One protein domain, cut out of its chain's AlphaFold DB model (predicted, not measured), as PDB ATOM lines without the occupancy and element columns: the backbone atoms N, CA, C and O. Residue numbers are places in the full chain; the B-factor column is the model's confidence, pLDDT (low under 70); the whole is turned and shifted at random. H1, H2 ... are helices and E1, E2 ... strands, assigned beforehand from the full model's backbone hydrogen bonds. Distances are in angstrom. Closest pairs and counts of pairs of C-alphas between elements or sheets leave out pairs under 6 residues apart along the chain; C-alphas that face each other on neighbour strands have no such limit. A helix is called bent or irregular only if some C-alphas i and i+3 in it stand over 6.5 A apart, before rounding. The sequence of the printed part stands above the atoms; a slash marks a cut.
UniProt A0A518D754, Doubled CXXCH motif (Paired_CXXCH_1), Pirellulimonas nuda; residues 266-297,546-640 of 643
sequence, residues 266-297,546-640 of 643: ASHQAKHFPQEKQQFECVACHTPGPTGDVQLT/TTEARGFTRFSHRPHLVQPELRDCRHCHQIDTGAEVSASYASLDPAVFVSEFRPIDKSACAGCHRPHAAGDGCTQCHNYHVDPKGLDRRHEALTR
ATOM      1  N   ALA A 266     221.086 354.436 161.079       93.56
ATOM      2  CA  ALA A 266     220.979 355.225 159.854       93.56
ATOM      3  C   ALA A 266     219.817 356.228 159.914       93.56
ATOM      4  O   ALA A 266     220.009 357.404 159.594       93.56
ATOM      5  N   SER A 267     218.630 355.807 160.368       92.88
ATOM      6  CA  SER A 267     217.479 356.711 160.499       92.88
ATOM      7  C   SER A 267     217.687 357.738 161.614       92.88
ATOM      8  O   SER A 267     217.348 358.911 161.434       92.88
ATOM      9  N   HIS A 268     218.297 357.347 162.736       94.06
ATOM     10  CA  HIS A 268     218.607 358.284 163.814       94.06
ATOM     11  C   HIS A 268     219.612 359.343 163.360       94.06
ATOM     12  O   HIS A 268     219.352 360.534 163.529       94.06
ATOM     13  N   GLN A 269     220.693 358.932 162.696       94.12
ATOM     14  CA  GLN A 269     221.718 359.842 162.195       94.12
ATOM     15  C   GLN A 269     221.194 360.781 161.100       94.12
ATOM     16  O   GLN A 269     221.477 361.978 161.129       94.12
ATOM     17  N   ALA A 270     220.474 360.253 160.107       93.56
ATOM     18  CA  ALA A 270     220.128 361.006 158.901       93.56
ATOM     19  C   ALA A 270     218.801 361.775 159.000       93.56
ATOM     20  O   ALA A 270     218.610 362.743 158.264       93.56
ATOM     21  N   LYS A 271     217.881 361.350 159.877       94.12
ATOM     22  CA  LYS A 271     216.520 361.901 159.965       94.12
ATOM     23  C   LYS A 271     216.194 362.446 161.352       94.12
ATOM     24  O   LYS A 271     215.904 363.633 161.463       94.12
ATOM     25  N   HIS A 272     216.227 361.611 162.389       94.19
ATOM     26  CA  HIS A 272     215.637 361.973 163.685       94.19
ATOM     27  C   HIS A 272     216.455 363.019 164.455       94.19
ATOM     28  O   HIS A 272     215.911 364.047 164.845       94.19
ATOM     29  N   PHE A 273     217.771 362.839 164.597       95.56
ATOM     30  CA  PHE A 273     218.620 363.817 165.291       95.56
ATOM     31  C   PHE A 273     218.639 365.198 164.608       95.56
ATOM     32  O   PHE A 273     218.490 366.205 165.303       95.56
ATOM     33  N   PRO A 274     218.734 365.291 163.262       95.88
ATOM     34  CA  PRO A 274     218.581 366.567 162.566       95.88
ATOM     35  C   PRO A 274     217.229 367.259 162.802       95.88
ATOM     36  O   PRO A 274     217.197 368.483 162.923       95.88
ATOM     37  N   GLN A 275     216.124 366.504 162.890       95.38
ATOM     38  CA  GLN A 275     214.789 367.054 163.179       95.38
ATOM     39  C   GLN A 275     214.719 367.672 164.581       95.38
ATOM     40  O   GLN A 275     214.205 368.779 164.732       95.38
ATOM     41  N   GLU A 276     215.342 367.018 165.562       93.38
ATOM     42  CA  GLU A 276     215.479 367.513 166.939       93.38
ATOM     43  C   GLU A 276     216.597 368.558 167.108       93.38
ATOM     44  O   GLU A 276     216.828 369.064 168.206       93.38
ATOM     45  N   LYS A 277     217.299 368.915 166.022       94.88
ATOM     46  CA  LYS A 277     218.433 369.856 166.011       94.88
ATOM     47  C   LYS A 277     219.571 369.440 166.959       94.88
ATOM     48  O   LYS A 277     220.260 370.296 167.515       94.88
ATOM     49  N   GLN A 278     219.788 368.136 167.117       93.38
ATOM     50  CA  GLN A 278     220.867 367.553 167.916       93.38
ATOM     51  C   GLN A 278     221.913 366.873 167.023       93.38
ATOM     52  O   GLN A 278     221.647 366.523 165.872       93.38
ATOM     53  N   GLN A 279     223.130 366.694 167.543       92.69
ATOM     54  CA  GLN A 279     224.194 365.956 166.855       92.69
ATOM     55  C   GLN A 279     224.115 364.465 167.183       92.69
ATOM     56  O   GLN A 279     223.889 364.093 168.332       92.69
ATOM     57  N   PHE A 280     224.316 363.617 166.173       93.25
ATOM     58  CA  PHE A 280     224.355 362.168 166.342       93.25
ATOM     59  C   PHE A 280     225.775 361.709 166.688       93.25
ATOM     60  O   PHE A 280     226.634 361.624 165.811       93.25
ATOM     61  N   GLU A 281     226.001 361.400 167.963       92.19
ATOM     62  CA  GLU A 281     227.296 360.976 168.497       92.19
ATOM     63  C   GLU A 281     227.164 359.611 169.179       92.19
ATOM     64  O   GLU A 281     226.355 359.439 170.090       92.19
ATOM     65  N   CYS A 282     227.992 358.638 168.790       92.94
ATOM     66  CA  CYS A 282     227.909 357.267 169.313       92.94
ATOM     67  C   CYS A 282     228.033 357.221 170.848       92.94
ATOM     68  O   CYS A 282     227.359 356.439 171.514       92.94
ATOM     69  N   VAL A 283     228.870 358.099 171.409       91.19
ATOM     70  CA  VAL A 283     229.153 358.198 172.852       91.19
ATOM     71  C   VAL A 283     227.995 358.763 173.680       91.19
ATOM     72  O   VAL A 283     228.051 358.719 174.904       91.19
ATOM     73  N   ALA A 284     226.943 359.287 173.042       91.81
ATOM     74  CA  ALA A 284     225.724 359.683 173.746       91.81
ATOM     75  C   ALA A 284     224.923 358.455 174.218       91.81
ATOM     76  O   ALA A 284     224.297 358.493 175.276       91.81
ATOM     77  N   CYS A 285     224.983 357.356 173.458       93.38
ATOM     78  CA  CYS A 285     224.235 356.128 173.732       93.38
ATOM     79  C   CYS A 285     225.136 354.957 174.161       93.38
ATOM     80  O   CYS A 285     224.642 353.969 174.704       93.38
ATOM     81  N   HIS A 286     226.450 355.059 173.939       93.81
ATOM     82  CA  HIS A 286     227.419 354.022 174.278       93.81
ATOM     83  C   HIS A 286     228.465 354.488 175.286       93.81
ATOM     84  O   HIS A 286     229.010 355.583 175.183       93.81
ATOM     85  N   THR A 287     228.789 353.608 176.235       91.88
ATOM     86  CA  THR A 287     229.811 353.838 177.259       91.88
ATOM     87  C   THR A 287     230.766 352.646 177.370       91.88
ATOM     88  O   THR A 287     230.337 351.499 177.183       91.88
ATOM     89  N   PRO A 288     232.057 352.851 177.687       91.44
ATOM     90  CA  PRO A 288     232.967 351.745 177.949       91.44
ATOM     91  C   PRO A 288     232.479 350.876 179.112       91.44
ATOM     92  O   PRO A 288     232.095 351.378 180.167       91.44
ATOM     93  N   GLY A 289     232.543 349.554 178.944       89.06
ATOM     94  CA  GLY A 289     232.326 348.617 180.044       89.06
ATOM     95  C   GLY A 289     233.426 348.708 181.115       89.06
ATOM     96  O   GLY A 289     234.442 349.376 180.905       89.06
ATOM     97  N   PRO A 290     233.300 347.984 182.245       87.75
ATOM     98  CA  PRO A 290     234.209 348.112 183.391       87.75
ATOM     99  C   PRO A 290     235.702 347.913 183.077       87.75
ATOM    100  O   PRO A 290     236.555 348.555 183.683       87.75
ATOM    101  N   THR A 291     236.035 347.039 182.122       86.62
ATOM    102  CA  THR A 291     237.421 346.806 181.677       86.62
ATOM    103  C   THR A 291     237.828 347.668 180.480       86.62
ATOM    104  O   THR A 291     238.993 347.662 180.090       86.62
ATOM    105  N   GLY A 292     236.884 348.387 179.866       85.69
ATOM    106  CA  GLY A 292     237.060 349.122 178.613       85.69
ATOM    107  C   GLY A 292     237.153 348.243 177.358       85.69
ATOM    108  O   GLY A 292     237.358 348.770 176.268       85.69
ATOM    109  N   ASP A 293     237.026 346.917 177.473       87.62
ATOM    110  CA  ASP A 293     237.166 346.011 176.325       87.62
ATOM    111  C   ASP A 293     235.937 346.037 175.403       87.62
ATOM    112  O   ASP A 293     236.070 345.957 174.181       87.62
ATOM    113  N   VAL A 294     234.747 346.213 175.976       89.06
ATOM    114  CA  VAL A 294     233.467 346.287 175.259       89.06
ATOM    115  C   VAL A 294     232.835 347.668 175.419       89.06
ATOM    116  O   VAL A 294     233.095 348.362 176.402       89.06
ATOM    117  N   GLN A 295     231.998 348.051 174.458       89.62
ATOM    118  CA  GLN A 295     231.069 349.172 174.598       89.62
ATOM    119  C   GLN A 295     229.705 348.627 175.021       89.62
ATOM    120  O   GLN A 295     229.239 347.630 174.466       89.62
ATOM    121  N   LEU A 296     229.101 349.271 176.011       91.56
ATOM    122  CA  LEU A 296     227.767 348.983 176.523       91.56
ATOM    123  C   LEU A 296     226.808 350.070 176.060       91.56
ATOM    124  O   LEU A 296     227.227 351.196 175.803       91.56
ATOM    125  N   THR A 297     225.529 349.736 175.964       92.81
ATOM    126  CA  THR A 297     224.470 350.724 175.746       92.81
ATOM    127  C   THR A 297     224.034 351.290 177.095       92.81
ATOM    128  O   THR A 297     223.891 350.538 178.061       92.81
ATOM    129  N   THR A 546     228.947 341.900 178.187       82.50
ATOM    130  CA  THR A 546     229.797 341.454 179.309       82.50
ATOM    131  C   THR A 546     229.541 340.000 179.699       82.50
ATOM    132  O   THR A 546     230.405 339.360 180.295       82.50
ATOM    133  N   THR A 547     228.376 339.471 179.320       80.06
ATOM    134  CA  THR A 547     227.960 338.088 179.587       80.06
ATOM    135  C   THR A 547     228.287 337.131 178.441       80.06
ATOM    136  O   THR A 547     228.029 335.929 178.540       80.06
ATOM    137  N   GLU A 548     228.852 337.639 177.339       75.75
ATOM    138  CA  GLU A 548     229.266 336.807 176.214       75.75
ATOM    139  C   GLU A 548     230.380 335.850 176.642       75.75
ATOM    140  O   GLU A 548     231.404 336.242 177.209       75.75
ATOM    141  N   ALA A 549     230.177 334.566 176.349       70.94
ATOM    142  CA  ALA A 549     231.190 333.554 176.581       70.94
ATOM    143  C   ALA A 549     232.450 333.857 175.754       70.94
ATOM    144  O   ALA A 549     232.396 334.425 174.659       70.94
ATOM    145  N   ARG A 550     233.613 333.458 176.278       71.62
ATOM    146  CA  ARG A 550     234.903 333.690 175.616       71.62
ATOM    147  C   ARG A 550     235.025 332.817 174.369       71.62
ATOM    148  O   ARG A 550     235.444 331.666 174.455       71.62
ATOM    149  N   GLY A 551     234.675 333.383 173.218       76.06
ATOM    150  CA  GLY A 551     234.838 332.744 171.913       76.06
ATOM    151  C   GLY A 551     236.283 332.757 171.401       76.06
ATOM    152  O   GLY A 551     237.196 333.289 172.037       76.06
ATOM    153  N   PHE A 552     236.483 332.193 170.208       79.38
ATOM    154  CA  PHE A 552     237.797 332.114 169.560       79.38
ATOM    155  C   PHE A 552     238.375 333.488 169.214       79.38
ATOM    156  O   PHE A 552     239.563 333.714 169.384       79.38
ATOM    157  N   THR A 553     237.549 334.435 168.785       81.81
ATOM    158  CA  THR A 553     237.986 335.800 168.463       81.81
ATOM    159  C   THR A 553     237.721 336.737 169.633       81.81
ATOM    160  O   THR A 553     236.616 336.739 170.177       81.81
ATOM    161  N   ARG A 554     238.679 337.605 169.952       84.00
ATOM    162  CA  ARG A 554     238.529 338.710 170.897       84.00
ATOM    163  C   ARG A 554     238.893 340.040 170.253       84.00
ATOM    164  O   ARG A 554     239.790 340.126 169.421       84.00
ATOM    165  N   PHE A 555     238.238 341.088 170.723       86.56
ATOM    166  CA  PHE A 555     238.588 342.468 170.431       86.56
ATOM    167  C   PHE A 555     238.435 343.290 171.710       86.56
ATOM    168  O   PHE A 555     237.531 343.034 172.502       86.56
ATOM    169  N   SER A 556     239.326 344.260 171.915       88.62
ATOM    170  CA  SER A 556     239.275 345.189 173.044       88.62
ATOM    171  C   SER A 556     239.258 346.615 172.515       88.62
ATOM    172  O   SER A 556     240.170 347.014 171.792       88.62
ATOM    173  N   HIS A 557     238.252 347.401 172.895       92.31
ATOM    174  CA  HIS A 557     238.188 348.826 172.560       92.31
ATOM    175  C   HIS A 557     239.228 349.651 173.333       92.31
ATOM    176  O   HIS A 557     239.674 350.685 172.843       92.31
ATOM    177  N   ARG A 558     239.675 349.188 174.508       91.94
ATOM    178  CA  ARG A 558     240.563 349.926 175.419       91.94
ATOM    179  C   ARG A 558     241.842 350.477 174.766       91.94
ATOM    180  O   ARG A 558     242.073 351.675 174.899       91.94
ATOM    181  N   PRO A 559     242.685 349.684 174.071       91.00
ATOM    182  CA  PRO A 559     243.889 350.217 173.428       91.00
ATOM    183  C   PRO A 559     243.595 351.055 172.174       91.00
ATOM    184  O   PRO A 559     244.483 351.760 171.704       91.00
ATOM    185  N   HIS A 560     242.374 350.990 171.638       91.62
ATOM    186  CA  HIS A 560     241.988 351.703 170.422       91.62
ATOM    187  C   HIS A 560     241.442 353.095 170.745       91.62
ATOM    188  O   HIS A 560     241.917 354.078 170.191       91.62
ATOM    189  N   LEU A 561     240.528 353.213 171.711       90.62
ATOM    190  CA  LEU A 561     239.858 354.482 172.034       90.62
ATOM    191  C   LEU A 561     240.752 355.508 172.755       90.62
ATOM    192  O   LEU A 561     240.366 356.666 172.922       90.62
ATOM    193  N   VAL A 562     241.962 355.113 173.168       88.94
ATOM    194  CA  VAL A 562     242.975 356.061 173.660       88.94
ATOM    195  C   VAL A 562     243.601 356.886 172.533       88.94
ATOM    196  O   VAL A 562     244.093 357.980 172.807       88.94
ATOM    197  N   GLN A 563     243.557 356.404 171.286       87.81
ATOM    198  CA  GLN A 563     244.078 357.125 170.125       87.81
ATOM    199  C   GLN A 563     243.043 358.153 169.645       87.81
ATOM    200  O   GLN A 563     241.899 357.764 169.393       87.81
ATOM    201  N   PRO A 564     243.393 359.448 169.507       87.50
ATOM    202  CA  PRO A 564     242.450 360.488 169.089       87.50
ATOM    203  C   PRO A 564     241.722 360.171 167.779       87.50
ATOM    204  O   PRO A 564     240.522 360.409 167.675       87.50
ATOM    205  N   GLU A 565     242.427 359.588 166.812       84.06
ATOM    206  CA  GLU A 565     241.920 359.279 165.472       84.06
ATOM    207  C   GLU A 565     240.901 358.128 165.472       84.06
ATOM    208  O   GLU A 565     240.107 358.012 164.543       84.06
ATOM    209  N   LEU A 566     240.910 357.289 166.514       88.56
ATOM    210  CA  LEU A 566     240.032 356.124 166.661       88.56
ATOM    211  C   LEU A 566     238.891 356.358 167.660       88.56
ATOM    212  O   LEU A 566     238.123 355.438 167.939       88.56
ATOM    213  N   ARG A 567     238.765 357.575 168.210       86.50
ATOM    214  CA  ARG A 567     237.625 357.949 169.066       86.50
ATOM    215  C   ARG A 567     236.311 357.984 168.298       86.50
ATOM    216  O   ARG A 567     235.262 357.755 168.889       86.50
ATOM    217  N   ASP A 568     236.377 358.254 166.998       88.69
ATOM    218  CA  ASP A 568     235.236 358.103 166.112       88.69
ATOM    219  C   ASP A 568     235.018 356.618 165.805       88.69
ATOM    220  O   ASP A 568     235.764 355.998 165.040       88.69
ATOM    221  N   CYS A 569     233.966 356.046 166.393       91.19
ATOM    222  CA  CYS A 569     233.614 354.640 166.220       91.19
ATOM    223  C   CYS A 569     233.421 354.259 164.742       91.19
ATOM    224  O   CYS A 569     233.655 353.104 164.380       91.19
ATOM    225  N   ARG A 570     233.061 355.222 163.877       89.44
ATOM    226  CA  ARG A 570     232.816 355.014 162.440       89.44
ATOM    227  C   ARG A 570     234.069 354.639 161.657       89.44
ATOM    228  O   ARG A 570     233.948 354.152 160.536       89.44
ATOM    229  N   HIS A 571     235.258 354.807 162.242       88.75
ATOM    230  CA  HIS A 571     236.495 354.302 161.648       88.75
ATOM    231  C   HIS A 571     236.433 352.784 161.416       88.75
ATOM    232  O   HIS A 571     236.882 352.294 160.382       88.75
ATOM    233  N   CYS A 572     235.821 352.053 162.355       88.06
ATOM    234  CA  CYS A 572     235.621 350.606 162.257       88.06
ATOM    235  C   CYS A 572     234.152 350.243 161.985       88.06
ATOM    236  O   CYS A 572     233.872 349.341 161.203       88.06
ATOM    237  N   HIS A 573     233.201 350.946 162.603       90.12
ATOM    238  CA  HIS A 573     231.768 350.659 162.518       90.12
ATOM    239  C   HIS A 573     231.100 351.480 161.410       90.12
ATOM    240  O   HIS A 573     230.538 352.546 161.659       90.12
ATOM    241  N   GLN A 574     231.147 350.987 160.173       89.50
ATOM    242  CA  GLN A 574     230.482 351.655 159.051       89.50
ATOM    243  C   GLN A 574     228.995 351.303 159.012       89.50
ATOM    244  O   GLN A 574     228.641 350.145 158.797       89.50
ATOM    245  N   ILE A 575     228.135 352.305 159.194       91.75
ATOM    246  CA  ILE A 575     226.681 352.155 159.059       91.75
ATOM    247  C   ILE A 575     226.343 351.856 157.596       91.75
ATOM    248  O   ILE A 575     226.810 352.547 156.686       91.75
ATOM    249  N   ASP A 576     225.515 350.840 157.374       91.06
ATOM    250  CA  ASP A 576     224.954 350.535 156.066       91.06
ATOM    251  C   ASP A 576     223.609 351.242 155.884       91.06
ATOM    252  O   ASP A 576     222.562 350.781 156.331       91.06
ATOM    253  N   THR A 577     223.623 352.393 155.216       89.81
ATOM    254  CA  THR A 577     222.426 353.231 155.049       89.81
ATOM    255  C   THR A 577     221.358 352.617 154.140       89.81
ATOM    256  O   THR A 577     220.271 353.176 154.046       89.81
ATOM    257  N   GLY A 578     221.673 351.525 153.435       88.62
ATOM    258  CA  GLY A 578     220.719 350.775 152.610       88.62
ATOM    259  C   GLY A 578     220.095 349.568 153.315       88.62
ATOM    260  O   GLY A 578     219.328 348.845 152.687       88.62
ATOM    261  N   ALA A 579     220.438 349.312 154.582       88.06
ATOM    262  CA  ALA A 579     219.924 348.167 155.320       88.06
ATOM    263  C   ALA A 579     218.469 348.385 155.777       88.06
ATOM    264  O   ALA A 579     218.166 349.306 156.538       88.06
ATOM    265  N   GLU A 580     217.575 347.473 155.391       87.12
ATOM    266  CA  GLU A 580     216.159 347.471 155.789       87.12
ATOM    267  C   GLU A 580     215.953 346.802 157.161       87.12
ATOM    268  O   GLU A 580     215.310 345.762 157.308       87.12
ATOM    269  N   VAL A 581     216.542 347.402 158.198       85.75
ATOM    270  CA  VAL A 581     216.611 346.837 159.559       85.75
ATOM    271  C   VAL A 581     215.224 346.586 160.149       85.75
ATOM    272  O   VAL A 581     214.994 345.531 160.738       85.75
ATOM    273  N   SER A 582     214.280 347.511 159.959       84.50
ATOM    274  CA  SER A 582     212.937 347.426 160.550       84.50
ATOM    275  C   SER A 582     212.134 346.223 160.051       84.50
ATOM    276  O   SER A 582     211.344 345.671 160.811       84.50
ATOM    277  N   ALA A 583     212.387 345.737 158.830       86.69
ATOM    278  CA  ALA A 583     211.762 344.513 158.325       86.69
ATOM    279  C   ALA A 583     212.172 343.273 159.140       86.69
ATOM    280  O   ALA A 583     211.376 342.350 159.308       86.69
ATOM    281  N   SER A 584     213.373 343.284 159.734       88.38
ATOM    282  CA  SER A 584     213.829 342.229 160.651       88.38
ATOM    283  C   SER A 584     212.936 342.121 161.887       88.38
ATOM    284  O   SER A 584     212.895 341.070 162.519       88.38
ATOM    285  N   TYR A 585     212.218 343.195 162.245       89.50
ATOM    286  CA  TYR A 585     211.376 343.223 163.435       89.50
ATOM    287  C   TYR A 585     209.967 342.671 163.245       89.50
ATOM    288  O   TYR A 585     209.292 342.415 164.239       89.50
ATOM    289  N   ALA A 586     209.573 342.387 162.003       87.75
ATOM    290  CA  ALA A 586     208.359 341.634 161.705       87.75
ATOM    291  C   ALA A 586     208.516 340.124 161.976       87.75
ATOM    292  O   ALA A 586     207.522 339.419 162.132       87.75
ATOM    293  N   SER A 587     209.754 339.617 162.030       90.12
ATOM    294  CA  SER A 587     210.039 338.223 162.374       90.12
ATOM    295  C   SER A 587     210.057 338.022 163.891       90.12
ATOM    296  O   SER A 587     210.701 338.772 164.625       90.12
ATOM    297  N   LEU A 588     209.412 336.945 164.350       91.12
ATOM    298  CA  LEU A 588     209.534 336.462 165.729       91.12
ATOM    299  C   LEU A 588     210.827 335.660 165.952       91.12
ATOM    300  O   LEU A 588     211.222 335.462 167.097       91.12
ATOM    301  N   ASP A 589     211.488 335.199 164.887       91.31
ATOM    302  CA  ASP A 589     212.797 334.549 164.973       91.31
ATOM    303  C   ASP A 589     213.910 335.616 164.922       91.31
ATOM    304  O   ASP A 589     214.110 336.230 163.866       91.31
ATOM    305  N   PRO A 590     214.664 335.840 166.019       89.88
ATOM    306  CA  PRO A 590     215.749 336.816 166.049       89.88
ATOM    307  C   PRO A 590     216.946 336.424 165.167       89.88
ATOM    308  O   PRO A 590     217.802 337.271 164.911       89.88
ATOM    309  N   ALA A 591     217.029 335.176 164.692       88.56
ATOM    310  CA  ALA A 591     218.048 334.734 163.743       88.56
ATOM    311  C   ALA A 591     217.741 335.145 162.290       88.56
ATOM    312  O   ALA A 591     218.584 334.940 161.413       88.56
ATOM    313  N   VAL A 592     216.558 335.705 162.015       89.69
ATOM    314  CA  VAL A 592     216.188 336.282 160.714       89.69
ATOM    315  C   VAL A 592     216.322 337.797 160.809       89.69
ATOM    316  O   VAL A 592     215.427 338.482 161.302       89.69
ATOM    317  N   PHE A 593     217.464 338.329 160.371       90.12
ATOM    318  CA  PHE A 593     217.740 339.759 160.475       90.12
ATOM    319  C   PHE A 593     218.723 340.263 159.419       90.12
ATOM    320  O   PHE A 593     219.487 339.495 158.836       90.12
ATOM    321  N   VAL A 594     218.715 341.579 159.223       88.62
ATOM    322  CA  VAL A 594     219.699 342.325 158.434       88.62
ATOM    323  C   VAL A 594     220.520 343.193 159.382       88.62
ATOM    324  O   VAL A 594     219.966 343.872 160.248       88.62
ATOM    325  N   SER A 595     221.847 343.165 159.243       86.75
ATOM    326  CA  SER A 595     222.716 344.047 160.024       86.75
ATOM    327  C   SER A 595     222.663 345.474 159.489       86.75
ATOM    328  O   SER A 595     222.732 345.699 158.287       86.75
ATOM    329  N   GLU A 596     222.603 346.440 160.399       88.50
ATOM    330  CA  GLU A 596     222.691 347.869 160.084       88.50
ATOM    331  C   GLU A 596     224.130 348.372 159.885       88.50
ATOM    332  O   GLU A 596     224.350 349.544 159.581       88.50
ATOM    333  N   PHE A 597     225.120 347.498 160.075       90.06
ATOM    334  CA  PHE A 597     226.530 347.800 159.876       90.06
ATOM    335  C   PHE A 597     227.110 346.895 158.802       90.06
ATOM    336  O   PHE A 597     226.791 345.709 158.701       90.06
ATOM    337  N   ARG A 598     228.044 347.451 158.038       87.81
ATOM    338  CA  ARG A 598     228.852 346.664 157.114       87.81
ATOM    339  C   ARG A 598     229.807 345.758 157.897       87.81
ATOM    340  O   ARG A 598     230.276 346.151 158.971       87.81
ATOM    341  N   PRO A 599     230.163 344.585 157.348       85.25
ATOM    342  CA  PRO A 599     231.250 343.786 157.893       85.25
ATOM    343  C   PRO A 599     232.528 344.625 158.018       85.25
ATOM    344  O   PRO A 599     232.882 345.355 157.090       85.25
ATOM    345  N   ILE A 600     233.233 344.515 159.149       85.00
ATOM    346  CA  ILE A 600     234.552 345.142 159.289       85.00
ATOM    347  C   ILE A 600     235.498 344.517 158.268       85.00
ATOM    348  O   ILE A 600     235.647 343.296 158.198       85.00
ATOM    349  N   ASP A 601     236.185 345.366 157.514       82.75
ATOM    350  CA  ASP A 601     237.232 344.930 156.605       82.75
ATOM    351  C   ASP A 601     238.556 344.730 157.355       82.75
ATOM    352  O   ASP A 601     238.924 345.514 158.233       82.75
ATOM    353  N   LYS A 602     239.330 343.706 156.982       86.69
ATOM    354  CA  LYS A 602     240.647 343.446 157.585       86.69
ATOM    355  C   LYS A 602     241.623 344.621 157.451       86.69
ATOM    356  O   LYS A 602     242.513 344.780 158.291       86.69
ATOM    357  N   SER A 603     241.464 345.457 156.426       85.31
ATOM    358  CA  SER A 603     242.258 346.670 156.221       85.31
ATOM    359  C   SER A 603     242.089 347.689 157.351       85.31
ATOM    360  O   SER A 603     243.062 348.377 157.665       85.31
ATOM    361  N   ALA A 604     240.934 347.709 158.034       86.31
ATOM    362  CA  ALA A 604     240.705 348.546 159.214       86.31
ATOM    363  C   ALA A 604     241.661 348.198 160.371       86.31
ATOM    364  O   ALA A 604     241.986 349.048 161.194       86.31
ATOM    365  N   CYS A 605     242.166 346.960 160.417       88.75
ATOM    366  CA  CYS A 605     243.104 346.505 161.443       88.75
ATOM    367  C   CYS A 605     244.561 346.500 160.943       88.75
ATOM    368  O   CYS A 605     245.468 346.950 161.649       88.75
ATOM    369  N   ALA A 606     244.806 346.017 159.718       89.31
ATOM    370  CA  ALA A 606     246.153 345.822 159.161       89.31
ATOM    371  C   ALA A 606     246.948 347.131 158.952       89.31
ATOM    372  O   ALA A 606     248.179 347.114 158.835       89.31
ATOM    373  N   GLY A 607     246.265 348.283 158.933       86.94
ATOM    374  CA  GLY A 607     246.910 349.598 158.932       86.94
ATOM    375  C   GLY A 607     247.831 349.812 160.140       86.94
ATOM    376  O   GLY A 607     248.955 350.285 159.968       86.94
ATOM    377  N   CYS A 608     247.388 349.388 161.329       89.69
ATOM    378  CA  CYS A 608     248.075 349.612 162.607       89.69
ATOM    379  C   CYS A 608     248.741 348.340 163.167       89.69
ATOM    380  O   CYS A 608     249.795 348.416 163.804       89.69
ATOM    381  N   HIS A 609     248.157 347.167 162.912       92.25
ATOM    382  CA  HIS A 609     248.666 345.874 163.375       92.25
ATOM    383  C   HIS A 609     249.724 345.309 162.426       92.25
ATOM    384  O   HIS A 609     249.430 344.582 161.478       92.25
ATOM    385  N   ARG A 610     250.980 345.674 162.693       89.12
ATOM    386  CA  ARG A 610     252.181 345.238 161.963       89.12
ATOM    387  C   ARG A 610     253.263 344.799 162.953       89.12
ATOM    388  O   ARG A 610     253.266 345.325 164.069       89.12
ATOM    389  N   PRO A 611     254.241 343.962 162.553       84.44
ATOM    390  CA  PRO A 611     255.256 343.416 163.463       84.44
ATOM    391  C   PRO A 611     256.012 344.452 164.312       84.44
ATOM    392  O   PRO A 611     256.387 344.166 165.445       84.44
ATOM    393  N   HIS A 612     256.222 345.664 163.784       83.75
ATOM    394  CA  HIS A 612     256.959 346.751 164.447       83.75
ATOM    395  C   HIS A 612     256.072 347.932 164.887       83.75
ATOM    396  O   HIS A 612     256.582 349.022 165.130       83.75
ATOM    397  N   ALA A 613     254.753 347.736 164.952       87.81
ATOM    398  CA  ALA A 613     253.780 348.735 165.401       87.81
ATOM    399  C   ALA A 613     252.941 348.161 166.558       87.81
ATOM    400  O   ALA A 613     253.506 347.793 167.585       87.81
ATOM    401  N   ALA A 614     251.620 348.013 166.401       88.75
ATOM    402  CA  ALA A 614     250.775 347.358 167.408       88.75
ATOM    403  C   ALA A 614     251.025 345.833 167.527       88.75
ATOM    404  O   ALA A 614     250.486 345.166 168.412       88.75
ATOM    405  N   GLY A 615     251.872 345.271 166.659       89.88
ATOM    406  CA  GLY A 615     252.085 343.838 166.498       89.88
ATOM    407  C   GLY A 615     250.957 343.181 165.699       89.88
ATOM    408  O   GLY A 615     249.882 343.744 165.518       89.88
ATOM    409  N   ASP A 616     251.223 341.985 165.194       90.12
ATOM    410  CA  ASP A 616     250.301 341.171 164.390       90.12
ATOM    411  C   ASP A 616     250.309 339.708 164.863       90.12
ATOM    412  O   ASP A 616     250.189 338.748 164.098       90.12
ATOM    413  N   GLY A 617     250.492 339.532 166.174       90.06
ATOM    414  CA  GLY A 617     250.455 338.224 166.810       90.06
ATOM    415  C   GLY A 617     249.066 337.587 166.704       90.06
ATOM    416  O   GLY A 617     248.080 338.239 167.034       90.06
ATOM    417  N   CYS A 618     248.962 336.305 166.340       88.56
ATOM    418  CA  CYS A 618     247.683 335.589 166.264       88.56
ATOM    419  C   CYS A 618     246.913 335.683 167.589       88.56
ATOM    420  O   CYS A 618     245.708 335.908 167.597       88.56
ATOM    421  N   THR A 619     247.623 335.589 168.718       88.81
ATOM    422  CA  THR A 619     247.051 335.675 170.070       88.81
ATOM    423  C   THR A 619     246.636 337.087 170.484       88.81
ATOM    424  O   THR A 619     246.058 337.263 171.555       88.81
ATOM    425  N   GLN A 620     246.891 338.118 169.673       88.81
ATOM    426  CA  GLN A 620     246.322 339.444 169.924       88.81
ATOM    427  C   GLN A 620     244.810 339.432 169.678       88.81
ATOM    428  O   GLN A 620     244.059 339.972 170.490       88.81
ATOM    429  N   CYS A 621     244.373 338.735 168.626       87.44
ATOM    430  CA  CYS A 621     242.975 338.668 168.203       87.44
ATOM    431  C   CYS A 621     242.310 337.321 168.511       87.44
ATOM    432  O   CYS A 621     241.093 337.278 168.648       87.44
ATOM    433  N   HIS A 622     243.072 336.231 168.638       87.69
ATOM    434  CA  HIS A 622     242.532 334.884 168.849       87.69
ATOM    435  C   HIS A 622     242.846 334.338 170.247       87.69
ATOM    436  O   HIS A 622     243.958 334.473 170.759       87.69
ATOM    437  N   ASN A 623     241.860 333.693 170.861       84.62
ATOM    438  CA  ASN A 623     241.979 332.939 172.102       84.62
ATOM    439  C   ASN A 623     242.295 331.473 171.785       84.62
ATOM    440  O   ASN A 623     241.714 330.887 170.878       84.62
ATOM    441  N   TYR A 624     243.187 330.866 172.569       79.88
ATOM    442  CA  TYR A 624     243.442 329.422 172.512       79.88
ATOM    443  C   TYR A 624     242.590 328.642 173.525       79.88
ATOM    444  O   TYR A 624     242.131 327.548 173.226       79.88
ATOM    445  N   HIS A 625     242.351 329.220 174.706       84.69
ATOM    446  CA  HIS A 625     241.458 328.662 175.722       84.69
ATOM    447  C   HIS A 625     240.095 329.344 175.622       84.69
ATOM    448  O   HIS A 625     239.902 330.446 176.142       84.69
ATOM    449  N   VAL A 626     239.189 328.705 174.888       79.19
ATOM    450  CA  VAL A 626     237.811 329.160 174.677       79.19
ATOM    451  C   VAL A 626     236.867 328.484 175.667       79.19
ATOM    452  O   VAL A 626     237.125 327.372 176.124       79.19
ATOM    453  N   ASP A 627     235.783 329.169 176.018       69.81
ATOM    454  CA  ASP A 627     234.708 328.576 176.815       69.81
ATOM    455  C   ASP A 627     233.865 327.666 175.904       69.81
ATOM    456  O   ASP A 627     233.435 328.143 174.847       69.81
ATOM    457  N   PRO A 628     233.582 326.404 176.284       63.81
ATOM    458  CA  PRO A 628     232.678 325.529 175.538       63.81
ATOM    459  C   PRO A 628     231.337 326.197 175.182       63.81
ATOM    460  O   PRO A 628     230.835 326.035 174.072       63.81
ATOM    461  N   LYS A 629     230.780 327.029 176.074       61.19
ATOM    462  CA  LYS A 629     229.528 327.776 175.836       61.19
ATOM    463  C   LYS A 629     229.666 328.884 174.790       61.19
ATOM    464  O   LYS A 629     228.666 329.351 174.249       61.19
ATOM    465  N   GLY A 630     230.890 329.326 174.508       56.47
ATOM    466  CA  GLY A 630     231.203 330.267 173.432       56.47
ATOM    467  C   GLY A 630     231.201 329.634 172.040       56.47
ATOM    468  O   GLY A 630     231.357 330.362 171.062       56.47
ATOM    469  N   LEU A 631     231.036 328.309 171.943       54.50
ATOM    470  CA  LEU A 631     231.103 327.543 170.693       54.50
ATOM    471  C   LEU A 631     229.728 327.248 170.088       54.50
ATOM    472  O   LEU A 631     229.574 327.352 168.871       54.50
ATOM    473  N   ASP A 632     228.729 326.967 170.931       47.78
ATOM    474  CA  ASP A 632     227.362 326.598 170.519       47.78
ATOM    475  C   ASP A 632     226.696 327.662 169.626       47.78
ATOM    476  O   ASP A 632     225.850 327.356 168.795       47.78
ATOM    477  N   ARG A 633     227.122 328.927 169.731       46.03
ATOM    478  CA  ARG A 633     226.517 330.048 168.993       46.03
ATOM    479  C   ARG A 633     227.051 330.253 167.569       46.03
ATOM    480  O   ARG A 633     226.409 330.933 166.776       46.03
ATOM    481  N   ARG A 634     228.203 329.667 167.204       43.91
ATOM    482  CA  ARG A 634     228.829 329.882 165.875       43.91
ATOM    483  C   ARG A 634     228.729 328.706 164.916       43.91
ATOM    484  O   ARG A 634     228.850 328.918 163.708       43.91
ATOM    485  N   HIS A 635     228.491 327.492 165.410       35.41
ATOM    486  CA  HIS A 635     228.341 326.323 164.539       35.41
ATOM    487  C   HIS A 635     227.088 326.441 163.642       35.41
ATOM    488  O   HIS A 635     227.121 326.056 162.472       35.41
ATOM    489  N   GLU A 636     226.024 327.089 164.131       36.28
ATOM    490  CA  GLU A 636     224.842 327.446 163.328       36.28
ATOM    491  C   GLU A 636     225.118 328.563 162.303       36.28
ATOM    492  O   GLU A 636     224.561 328.556 161.205       36.28
ATOM    493  N   ALA A 637     226.011 329.510 162.615       36.94
ATOM    494  CA  ALA A 637     226.316 330.646 161.741       36.94
ATOM    495  C   ALA A 637     227.199 330.265 160.536       36.94
ATOM    496  O   ALA A 637     227.060 330.846 159.462       36.94
ATOM    497  N   LEU A 638     228.091 329.278 160.690       34.00
ATOM    498  CA  LEU A 638     228.993 328.815 159.621       34.00
ATOM    499  C   LEU A 638     228.362 327.773 158.681       34.00
ATOM    500  O   LEU A 638     228.896 327.530 157.600       34.00
ATOM    501  N   THR A 639     227.243 327.157 159.072       31.31
ATOM    502  CA  THR A 639     226.535 326.133 158.279       31.31
ATOM    503  C   THR A 639     225.333 326.682 157.505       31.31
ATOM    504  O   THR A 639     224.807 325.996 156.625       31.31
ATOM    505  N   ARG A 640     224.918 327.932 157.757       31.84
ATOM    506  CA  ARG A 640     223.889 328.604 156.953       31.84
ATOM    507  C   ARG A 640     224.479 329.064 155.610       31.84
ATOM    508  O   ARG A 640     225.472 329.791 155.603       31.84
TER     509      ARG A 640
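Overview. This is residues 266 to 297 and 546 to 640 of the 643 residues of the protein "Doubled CXXCH motif (Paired_CXXCH_1)" of Pirellulimonas nuda (UniProt A0A518D754). Little regular structure: a loose tangle of long links with seven short, scattered helices and one tiny strand hairpin, E1 and E2; H1 and H4 lie toward one end of the longest axis, H5 and H6 toward the other. The printed part has 127 residues, 43 in named elements, mostly helix, in the order H1 H2 E1 E2 H3 H4 H5 H6 H7. It is only just loose, close to compact, with radius of gyration of the C-alphas 17.1 A and spans of 46 by 39 by 28 A.

Along the chain. H1, residues 266 to 275, begins at C-alpha (220.979, 355.225, 159.854), measures 13.8 A and is irregular: C-alphas 270 and 273 are 7.1 A apart. H2 is 282 to 285, E1 286 to 288, E2 295 to 297, H3 558 to 561, H4 581 to 586, H5 603 to 606, H6 618 to 621. H7, 635 to 639, ends at C-alpha (226.535, 326.133, 158.279).

Arrangement. Hairpin E1 and E2 is antiparallel; N 287 and O 296, 2.9 A apart, are within hydrogen-bond range. H2 and E2 come closest at C-alphas Cys 285 and Thr 297, 5.8 A. No helix touches another. O i to N i+4 pairs within range are 4 of 6 in H1, 0 of 2 in H4 and 0 of 1 in H7, with i+3 pairs 3 of 3 in H4 and 0 of 2 in H7; the other helices are too short.

Size, cuts and confidence. Residues 298 to 545 are not printed; C-alphas 297 and 546 are 11.3 A apart. Links from H3 through H7 are long. Residues 627 to 640 have pLDDT under 70.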